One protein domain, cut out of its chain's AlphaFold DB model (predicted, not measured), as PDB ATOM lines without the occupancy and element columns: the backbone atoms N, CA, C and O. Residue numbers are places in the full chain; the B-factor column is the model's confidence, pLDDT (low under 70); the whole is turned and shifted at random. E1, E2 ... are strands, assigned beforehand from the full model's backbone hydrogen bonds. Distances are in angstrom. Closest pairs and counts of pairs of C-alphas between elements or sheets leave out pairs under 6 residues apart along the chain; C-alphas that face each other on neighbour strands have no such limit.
ATOM      1  N   ARG A  61      10.590 -42.618  22.824       45.97
ATOM      2  CA  ARG A  61      10.922 -41.225  22.442       45.97
ATOM      3  C   ARG A  61      10.637 -40.198  23.557       45.97
ATOM      4  O   ARG A  61      10.988 -39.034  23.406       45.97
ATOM      5  N   ALA A  62       9.960 -40.612  24.631       50.25
ATOM      6  CA  ALA A  62       9.610 -39.785  25.780       50.25
ATOM      7  C   ALA A  62      10.776 -39.582  26.767       50.25
ATOM      8  O   ALA A  62      10.696 -38.690  27.604       50.25
ATOM      9  N   ALA A  63      11.850 -40.370  26.665       70.75
ATOM     10  CA  ALA A  63      12.938 -40.350  27.639       70.75
ATOM     11  C   ALA A  63      14.221 -39.639  27.165       70.75
ATOM     12  O   ALA A  63      15.195 -39.599  27.910       70.75
ATOM     13  N   VAL A  64      14.235 -39.069  25.951       81.69
ATOM     14  CA  VAL A  64      15.395 -38.319  25.441       81.69
ATOM     15  C   VAL A  64      15.282 -36.842  25.823       81.69
ATOM     16  O   VAL A  64      14.345 -36.158  25.409       81.69
ATOM     17  N   LYS A  65      16.253 -36.343  26.589       82.69
ATOM     18  CA  LYS A  65      16.374 -34.952  27.037       82.69
ATOM     19  C   LYS A  65      17.396 -34.204  26.186       82.69
ATOM     20  O   LYS A  65      18.408 -34.767  25.775       82.69
ATOM     21  N   PHE A  66      17.138 -32.922  25.961       85.38
ATOM     22  CA  PHE A  66      18.056 -32.007  25.289       85.38
ATOM     23  C   PHE A  66      18.393 -30.846  26.220       85.38
ATOM     24  O   PHE A  66      17.487 -30.255  26.807       85.38
ATOM     25  N   SER A  67      19.678 -30.517  26.324       86.69
ATOM     26  CA  SER A  67      20.172 -29.354  27.064       86.69
ATOM     27  C   SER A  67      21.088 -28.521  26.179       86.69
ATOM     28  O   SER A  67      21.868 -29.067  25.401       86.69
ATOM     29  N   TRP A  68      21.002 -27.202  26.325       90.88
ATOM     30  CA  TRP A  68      21.832 -26.225  25.628       90.88
ATOM     31  C   TRP A  68      22.453 -25.276  26.645       90.88
ATOM     32  O   TRP A  68      21.765 -24.822  27.559       90.88
ATOM     33  N   ALA A  69      23.721 -24.937  26.452       85.62
ATOM     34  CA  ALA A  69      24.386 -23.881  27.196       85.62
ATOM     35  C   ALA A  69      25.252 -23.041  26.254       85.62
ATOM     36  O   ALA A  69      25.833 -23.547  25.298       85.62
ATOM     37  N   GLY A  70      25.349 -21.744  26.533       86.25
ATOM     38  CA  GLY A  70      26.117 -20.807  25.718       86.25
ATOM     39  C   GLY A  70      25.280 -20.058  24.683       86.25
ATOM     40  O   GLY A  70      24.052 -19.973  24.765       86.25
ATOM     41  N   SER A  71      25.972 -19.437  23.738       83.62
ATOM     42  CA  SER A  71      25.408 -18.406  22.868       83.62
ATOM     43  C   SER A  71      24.587 -18.976  21.717       83.62
ATOM     44  O   SER A  71      25.020 -19.901  21.047       83.62
ATOM     45  N   LEU A  72      23.456 -18.343  21.402       83.94
ATOM     46  CA  LEU A  72      22.698 -18.616  20.172       83.94
ATOM     47  C   LEU A  72      23.301 -17.944  18.923       83.94
ATOM     48  O   LEU A  72      22.833 -18.179  17.812       83.94
ATOM     49  N   LYS A  73      24.308 -17.079  19.091       80.81
ATOM     50  CA  LYS A  73      24.995 -16.397  17.985       80.81
ATOM     51  C   LYS A  73      26.106 -17.286  17.403       80.81
ATOM     52  O   LYS A  73      26.890 -17.818  18.192       80.81
ATOM     53  N   PRO A  74      26.232 -17.388  16.065       77.69
ATOM     54  CA  PRO A  74      27.344 -18.088  15.419       77.69
ATOM     55  C   PRO A  74      28.717 -17.555  15.849       77.69
ATOM     56  O   PRO A  74      28.860 -16.360  16.106       77.69
ATOM     57  N   GLY A  75      29.719 -18.437  15.905       77.50
ATOM     58  CA  GLY A  75      31.104 -18.079  16.248       77.50
ATOM     59  C   GLY A  75      31.347 -17.774  17.729       77.50
ATOM     60  O   GLY A  75      32.423 -17.317  18.093       77.50
ATOM     61  N   ILE A  76      30.356 -18.009  18.592       85.12
ATOM     62  CA  ILE A  76      30.476 -17.835  20.040       85.12
ATOM     63  C   ILE A  76      30.313 -19.191  20.728       85.12
ATOM     64  O   ILE A  76      29.617 -20.083  20.231       85.12
ATOM     65  N   GLY A  77      30.958 -19.320  21.887       86.19
ATOM     66  CA  GLY A  77      31.006 -20.545  22.669       86.19
ATOM     67  C   GLY A  77      29.629 -21.145  22.930       86.19
ATOM     68  O   GLY A  77      28.719 -20.445  23.392       86.19
ATOM     69  N   HIS A  78      29.483 -22.436  22.643       85.31
ATOM     70  CA  HIS A  78      28.242 -23.171  22.858       85.31
ATOM     71  C   HIS A  78      28.480 -24.643  23.190       85.31
ATOM     72  O   HIS A  78      29.522 -25.228  22.898       85.31
ATOM     73  N   TYR A  79      27.474 -25.234  23.817       89.56
ATOM     74  CA  TYR A  79      27.450 -26.606  24.283       89.56
ATOM     75  C   TYR A  79      26.046 -27.175  24.106       89.56
ATOM     76  O   TYR A  79      25.050 -26.490  24.367       89.56
ATOM     77  N   TYR A  80      25.959 -28.447  23.728       88.25
ATOM     78  CA  TYR A  80      24.712 -29.188  23.843       88.25
ATOM     79  C   TYR A  80      24.927 -30.612  24.333       88.25
ATOM     80  O   TYR A  80      25.962 -31.236  24.098       88.25
ATOM     81  N   ARG A  81      23.879 -31.136  24.966       89.44
ATOM     82  CA  ARG A  81      23.788 -32.514  25.436       89.44
ATOM     83  C   ARG A  81      22.476 -33.135  24.999       89.44
ATOM     84  O   ARG A  81      21.410 -32.544  25.183       89.44
ATOM     85  N   VAL A  82      22.562 -34.344  24.461       87.81
ATOM     86  CA  VAL A  82      21.422 -35.223  24.201       87.81
ATOM     87  C   VAL A  82      21.581 -36.440  25.096       87.81
ATOM     88  O   VAL A  82      22.568 -37.157  24.999       87.81
ATOM     89  N   GLU A  83      20.615 -36.675  25.970       86.00
ATOM     90  CA  GLU A  83      20.665 -37.758  26.952       86.00
ATOM     91  C   GLU A  83      19.438 -38.643  26.796       86.00
ATOM     92  O   GLU A  83      18.314 -38.156  26.876       86.00
ATOM     93  N   GLY A  84      19.654 -39.934  26.572       84.50
ATOM     94  CA  GLY A  84      18.628 -40.963  26.662       84.50
ATOM     95  C   GLY A  84      18.854 -41.870  27.875       84.50
ATOM     96  O   GLY A  84      19.868 -41.752  28.556       84.50
ATOM     97  N   PRO A  85      17.949 -42.829  28.134       82.25
ATOM     98  CA  PRO A  85      18.054 -43.741  29.281       82.25
ATOM     99  C   PRO A  85      19.350 -44.551  29.346       82.25
ATOM    100  O   PRO A  85      19.750 -44.993  30.416       82.25
ATOM    101  N   THR A  86      19.966 -44.787  28.192       81.38
ATOM    102  CA  THR A  86      21.123 -45.669  28.033       81.38
ATOM    103  C   THR A  86      22.311 -44.966  27.395       81.38
ATOM    104  O   THR A  86      23.326 -45.608  27.157       81.38
ATOM    105  N   PHE A  87      22.212 -43.673  27.078       84.56
ATOM    106  CA  PHE A  87      23.286 -42.990  26.368       84.56
ATOM    107  C   PHE A  87      23.339 -41.494  26.651       84.56
ATOM    108  O   PHE A  87      22.325 -40.851  26.927       84.56
ATOM    109  N   VAL A  88      24.521 -40.922  26.448       86.38
ATOM    110  CA  VAL A  88      24.756 -39.479  26.424       86.38
ATOM    111  C   VAL A  88      25.569 -39.120  25.180       86.38
ATOM    112  O   VAL A  88      26.543 -39.790  24.848       86.38
ATOM    113  N   VAL A  89      25.170 -38.054  24.488       89.06
ATOM    114  CA  VAL A  89      25.954 -37.368  23.453       89.06
ATOM    115  C   VAL A  89      26.209 -35.952  23.937       89.06
ATOM    116  O   VAL A  89      25.258 -35.251  24.286       89.06
ATOM    117  N   GLU A  90      27.461 -35.512  23.913       88.56
ATOM    118  CA  GLU A  90      27.821 -34.131  24.224       88.56
ATOM    119  C   GLU A  90      28.675 -33.527  23.121       88.56
ATOM    120  O   GLU A  90      29.542 -34.184  22.544       88.56
ATOM    121  N   LEU A  91      28.432 -32.246  22.864       91.56
ATOM    122  CA  LEU A  91      29.293 -31.397  22.064       91.56
ATOM    123  C   LEU A  91      29.609 -30.148  22.871       91.56
ATOM    124  O   LEU A  91      28.707 -29.471  23.361       91.56
ATOM    125  N   CYS A  92      30.891 -29.824  22.957       90.00
ATOM    126  CA  CYS A  92      31.393 -28.613  23.574       90.00
ATOM    127  C   CYS A  92      32.255 -27.867  22.561       90.00
ATOM    128  O   CYS A  92      33.221 -28.416  22.038       90.00
ATOM    129  N   ASN A  93      31.908 -26.618  22.288       89.56
ATOM    130  CA  ASN A  93      32.685 -25.733  21.441       89.56
ATOM    131  C   ASN A  93      32.806 -24.370  22.117       89.56
ATOM    132  O   ASN A  93      32.139 -23.412  21.736       89.56
ATOM    133  N   VAL A  94      33.600 -24.307  23.182       87.62
ATOM    134  CA  VAL A  94      33.850 -23.071  23.948       87.62
ATOM    135  C   VAL A  94      35.322 -22.674  23.953       87.62
ATOM    136  O   VAL A  94      35.633 -21.512  24.201       87.62
ATOM    137  N   GLN A  95      36.221 -23.621  23.676       85.62
ATOM    138  CA  GLN A  95      37.656 -23.387  23.724       85.62
ATOM    139  C   GLN A  95      38.113 -22.616  22.469       85.62
ATOM    140  O   GLN A  95      37.619 -22.894  21.368       85.62
ATOM    141  N   PRO A  96      39.019 -21.632  22.615       84.31
ATOM    142  CA  PRO A  96      39.642 -20.992  21.468       84.31
ATOM    143  C   PRO A  96      40.618 -21.934  20.747       84.31
ATOM    144  O   PRO A  96      41.136 -22.885  21.341       84.31
ATOM    145  N   ASP A  97      40.874 -21.666  19.469       85.62
ATOM    146  CA  ASP A  97      41.981 -22.302  18.745       85.62
ATOM    147  C   ASP A  97      43.351 -21.742  19.182       85.62
ATOM    148  O   ASP A  97      43.454 -20.931  20.109       85.62
ATOM    149  N   ALA A  98      44.425 -22.220  18.545       88.31
ATOM    150  CA  ALA A  98      45.789 -21.798  18.856       88.31
ATOM    151  C   ALA A  98      46.034 -20.313  18.524       88.31
ATOM    152  O   ALA A  98      46.894 -19.672  19.125       88.31
ATOM    153  N   GLU A  99      45.258 -19.772  17.591       89.31
ATOM    154  CA  GLU A  99      45.286 -18.394  17.120       89.31
ATOM    155  C   GLU A  99      44.426 -17.452  17.984       89.31
ATOM    156  O   GLU A  99      44.462 -16.235  17.800       89.31
ATOM    157  N   GLY A 100      43.684 -17.989  18.959       83.06
ATOM    158  CA  GLY A 100      42.846 -17.225  19.880       83.06
ATOM    159  C   GLY A 100      41.439 -16.921  19.358       83.06
ATOM    160  O   GLY A 100      40.713 -16.150  19.992       83.06
ATOM    161  N   ASN A 101      41.013 -17.522  18.242       82.75
ATOM    162  CA  ASN A 101      39.645 -17.381  17.759       82.75
ATOM    163  C   ASN A 101      38.698 -18.132  18.705       82.75
ATOM    164  O   ASN A 101      38.896 -19.325  18.952       82.75
ATOM    165  N   PRO A 102      37.659 -17.475  19.247       81.44
ATOM    166  CA  PRO A 102      36.754 -18.106  20.197       81.44
ATOM    167  C   PRO A 102      35.946 -19.229  19.537       81.44
ATOM    168  O   PRO A 102      35.548 -19.116  18.379       81.44
ATOM    169  N   ALA A 103      35.629 -20.276  20.309       83.62
ATOM    170  CA  ALA A 103      34.720 -21.348  19.891       83.62
ATOM    171  C   ALA A 103      35.110 -22.007  18.556       83.62
ATOM    172  O   ALA A 103      34.268 -22.204  17.672       83.62
ATOM    173  N   ASN A 104      36.395 -22.340  18.424       84.44
ATOM    174  CA  ASN A 104      36.955 -22.972  17.230       84.44
ATOM    175  C   ASN A 104      37.706 -24.277  17.545       84.44
ATOM    176  O   ASN A 104      38.500 -24.774  16.753       84.44
ATOM    177  N   HIS A 105      37.442 -24.860  18.714       85.69
ATOM    178  CA  HIS A 105      38.000 -26.141  19.117       85.69
ATOM    179  C   HIS A 105      36.882 -27.010  19.694       85.69
ATOM    180  O   HIS A 105      36.445 -26.849  20.836       85.69
ATOM    181  N   ILE A 106      36.394 -27.927  18.856       87.81
ATOM    182  CA  ILE A 106      35.227 -28.754  19.152       87.81
ATOM    183  C   ILE A 106      35.658 -30.040  19.849       87.81
ATOM    184  O   ILE A 106      36.443 -30.822  19.316       87.81
ATOM    185  N   HIS A 107      35.052 -30.301  21.000       89.25
ATOM    186  CA  HIS A 107      35.062 -31.592  21.666       89.25
ATOM    187  C   HIS A 107      33.701 -32.253  21.452       89.25
ATOM    188  O   HIS A 107      32.661 -31.615  21.624       89.25
ATOM    189  N   CYS A 108      33.692 -33.536  21.106       86.50
ATOM    190  CA  CYS A 108      32.471 -34.329  21.066       86.50
ATOM    191  C   CYS A 108      32.694 -35.673  21.750       86.50
ATOM    192  O   CYS A 108      33.783 -36.243  21.683       86.50
ATOM    193  N   MET A 109      31.659 -36.166  22.422       86.94
ATOM    194  CA  MET A 109      31.671 -37.496  23.003       86.94
ATOM    195  C   MET A 109      30.325 -38.185  22.840       86.94
ATOM    196  O   MET A 109      29.269 -37.551  22.823       86.94
ATOM    197  N   TRP A 110      30.391 -39.507  22.768       84.38
ATOM    198  CA  TRP A 110      29.263 -40.398  22.957       84.38
ATOM    199  C   TRP A 110      29.621 -41.393  24.055       84.38
ATOM    200  O   TRP A 110      30.767 -41.833  24.154       84.38
ATOM    201  N   ARG A 111      28.637 -41.714  24.887       79.62
ATOM    202  CA  ARG A 111      28.792 -42.542  26.074       79.62
ATOM    203  C   ARG A 111      27.608 -43.489  26.190       79.62
ATOM    204  O   ARG A 111      26.466 -43.035  26.128       79.62
ATOM    205  N   ASP A 112      27.889 -44.769  26.394       81.44
ATOM    206  CA  ASP A 112      26.907 -45.767  26.819       81.44
ATOM    207  C   ASP A 112      26.808 -45.741  28.350       81.44
ATOM    208  O   ASP A 112      27.817 -45.829  29.042       81.44
ATOM    209  N   CYS A 113      25.601 -45.573  28.885       81.19
ATOM    210  CA  CYS A 113      25.361 -45.498  30.327       81.19
ATOM    211  C   CYS A 113      25.024 -46.857  30.960       81.19
ATOM    212  O   CYS A 113      24.810 -46.921  32.168       81.19
ATOM    213  N   THR A 114      24.924 -47.931  30.172       77.81
ATOM    214  CA  THR A 114      24.442 -49.243  30.643       77.81
ATOM    215  C   THR A 114      25.493 -50.105  31.332       77.81
ATOM    216  O   THR A 114      25.115 -51.098  31.945       77.81
ATOM    217  N   GLY A 115      26.771 -49.725  31.274       71.56
ATOM    218  CA  GLY A 115      27.894 -50.457  31.876       71.56
ATOM    219  C   GLY A 115      29.042 -49.537  32.284       71.56
ATOM    220  O   GLY A 115      30.210 -49.854  32.076       71.56
ATOM    221  N   ASP A 116      28.704 -48.345  32.771       74.19
ATOM    222  CA  ASP A 116      29.685 -47.329  33.137       74.19
ATOM    223  C   ASP A 116      30.031 -47.358  34.629       74.19
ATOM    224  O   ASP A 116      29.231 -47.815  35.440       74.19
ATOM    225  N   PHE A 117      31.200 -46.831  34.998       71.69
ATOM    226  CA  PHE A 117      31.681 -46.759  36.384       71.69
ATOM    227  C   PHE A 117      31.662 -48.106  37.124       71.69
ATOM    228  O   PHE A 117      31.166 -48.192  38.245       71.69
ATOM    229  N   ASP A 118      32.213 -49.149  36.497       67.69
ATOM    230  CA  ASP A 118      32.312 -50.502  37.076       67.69
ATOM    231  C   ASP A 118      30.945 -51.155  37.380       67.69
ATOM    232  O   ASP A 118      30.841 -52.118  38.138       67.69
ATOM    233  N   LEU A 119      29.867 -50.642  36.774       66.75
ATOM    234  CA  LEU A 119      28.569 -51.304  36.785       66.75
ATOM    235  C   LEU A 119      28.547 -52.404  35.715       66.75
ATOM    236  O   LEU A 119      28.995 -52.167  34.589       66.75
ATOM    237  N   PRO A 120      28.002 -53.596  36.023       64.88
ATOM    238  CA  PRO A 120      27.856 -54.643  35.026       64.88
ATOM    239  C   PRO A 120      26.984 -54.134  33.875       64.88
ATOM    240  O   PRO A 120      25.911 -53.568  34.101       64.88
ATOM    241  N   GLY A 121      27.467 -54.332  32.646       59.12
ATOM    242  CA  GLY A 121      26.687 -54.068  31.442       59.12
ATOM    243  C   GLY A 121      25.393 -54.872  31.487       59.12
ATOM    244  O   GLY A 121      25.440 -56.065  31.775       59.12
ATOM    245  N   ARG A 122      24.249 -54.226  31.239       57.38
ATOM    246  CA  ARG A 122      22.972 -54.945  31.137       57.38
ATOM    247  C   ARG A 122      22.977 -55.823  29.884       57.38
ATOM    248  O   ARG A 122      23.087 -55.304  28.774       57.38
ATOM    249  N   ASP A 123      22.892 -57.125  30.116       56.34
ATOM    250  CA  ASP A 123      22.810 -58.235  29.166       56.34
ATOM    251  C   ASP A 123      21.545 -58.218  28.286       56.34
ATOM    252  O   ASP A 123      20.466 -57.780  28.756       56.34
TER     253      ASP A 123
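This is residues 61 to 123 of the 123 residues of the protein "DUF3500 domain-containing protein" of Planctomycetes bacterium (UniProt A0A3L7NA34). The model is a single slab, one nearly flat sheet of four antiparallel strands side by side, E1, E2, E3 and E4, with no named helix over either face. The chain folds back on itself three times to make it, the links E1 to E2 and E3 to E4 lie at one end of the sheet, and the turn E2 to E3 lies at the other end, where the tail, residues 113 to 123, also runs on beyond E4. The printed part has 63 residues, with four named strands in the order E1, E2, E3, E4 both along the chain and across the sheet; the class is all strand, though under half of the residues, 30 of 63, are in named elements. The whole is loose, with a radius of gyration of the C-alphas of 15.0 A, and flat in outline, spanning 47 by 27 by 11 A.

Begin with the inner strands, E2 at residues 78 to 84 and E3 at residues 87 to 95, a hairpin whose directions stand at 175 degrees, antiparallel. Look there for N 82 and O 89, 2.8 A apart, and N 91 and O 80, 2.9 A apart, both within hydrogen-bond range; the C-alphas of Arg 81 and Glu 90 face each other at 4.5 A. On one side of E2 comes the edge strand E1, residues 65 to 70, antiparallel to E2 at 169 degrees and forming a hairpin with it. Here the C-alphas of Trp 68 and Tyr 80 face each other at 4.5 A, and N 67 and O 81 are within hydrogen-bond range at 2.9 A. Beside E3 you find the other edge strand, E4, residues 105 to 112, antiparallel to E3 at 167 degrees and again forming a hairpin. The C-alphas of Leu 91 and Cys 108 face each other at 4.4 A, and N 92 and O 107, at 2.8 A, are within hydrogen-bond range, as are N 109 and O 90 at 2.9 A. E1 and E4 are apart, with no C-alpha of the one within 8 A of the other. The four strands make a meander, each strand the antiparallel neighbour of the one before. From edge to edge the strands' lines turn by 19 degrees and the way across the sheet turns by 4 degrees; its C-alphas lie up to 2.8 A off their best plane.

Find C-alpha 87 at (23.286, -42.990, 26.368), where E3 begins; this strand, the longest by residues with 9, runs 24.4 A to C-alpha 95 at (37.656, -23.387, 23.724). E4 covers residues 105 to 112 and 23.8 A, and ends at C-alpha 112 at (26.907, -45.767, 26.819). E2, residues 78 to 84, is 20.6 A from first to last C-alpha. E1, residues 65 to 70, is 17.2 A long and begins at C-alpha 65 at (16.374, -34.952, 27.037).

The two C-alphas farthest apart are those of Glu 99 and Asp 123, 47.3 A, while the first and last printed C-alphas, of Arg 61 and Asp 123, are 21.8 A apart. The printed part runs from residue 61 to 123, the chain's last residue, and has no cut. The link E2 to E3, 2 residues, is tight; E1 to E2, 7 residues, and E3 to E4, 9 residues, are short, and no link is long. In the B-factor column the mean pLDDT of the printed part is 81.0; look for values under 70 at residues 61 to 62 and 118 to 123.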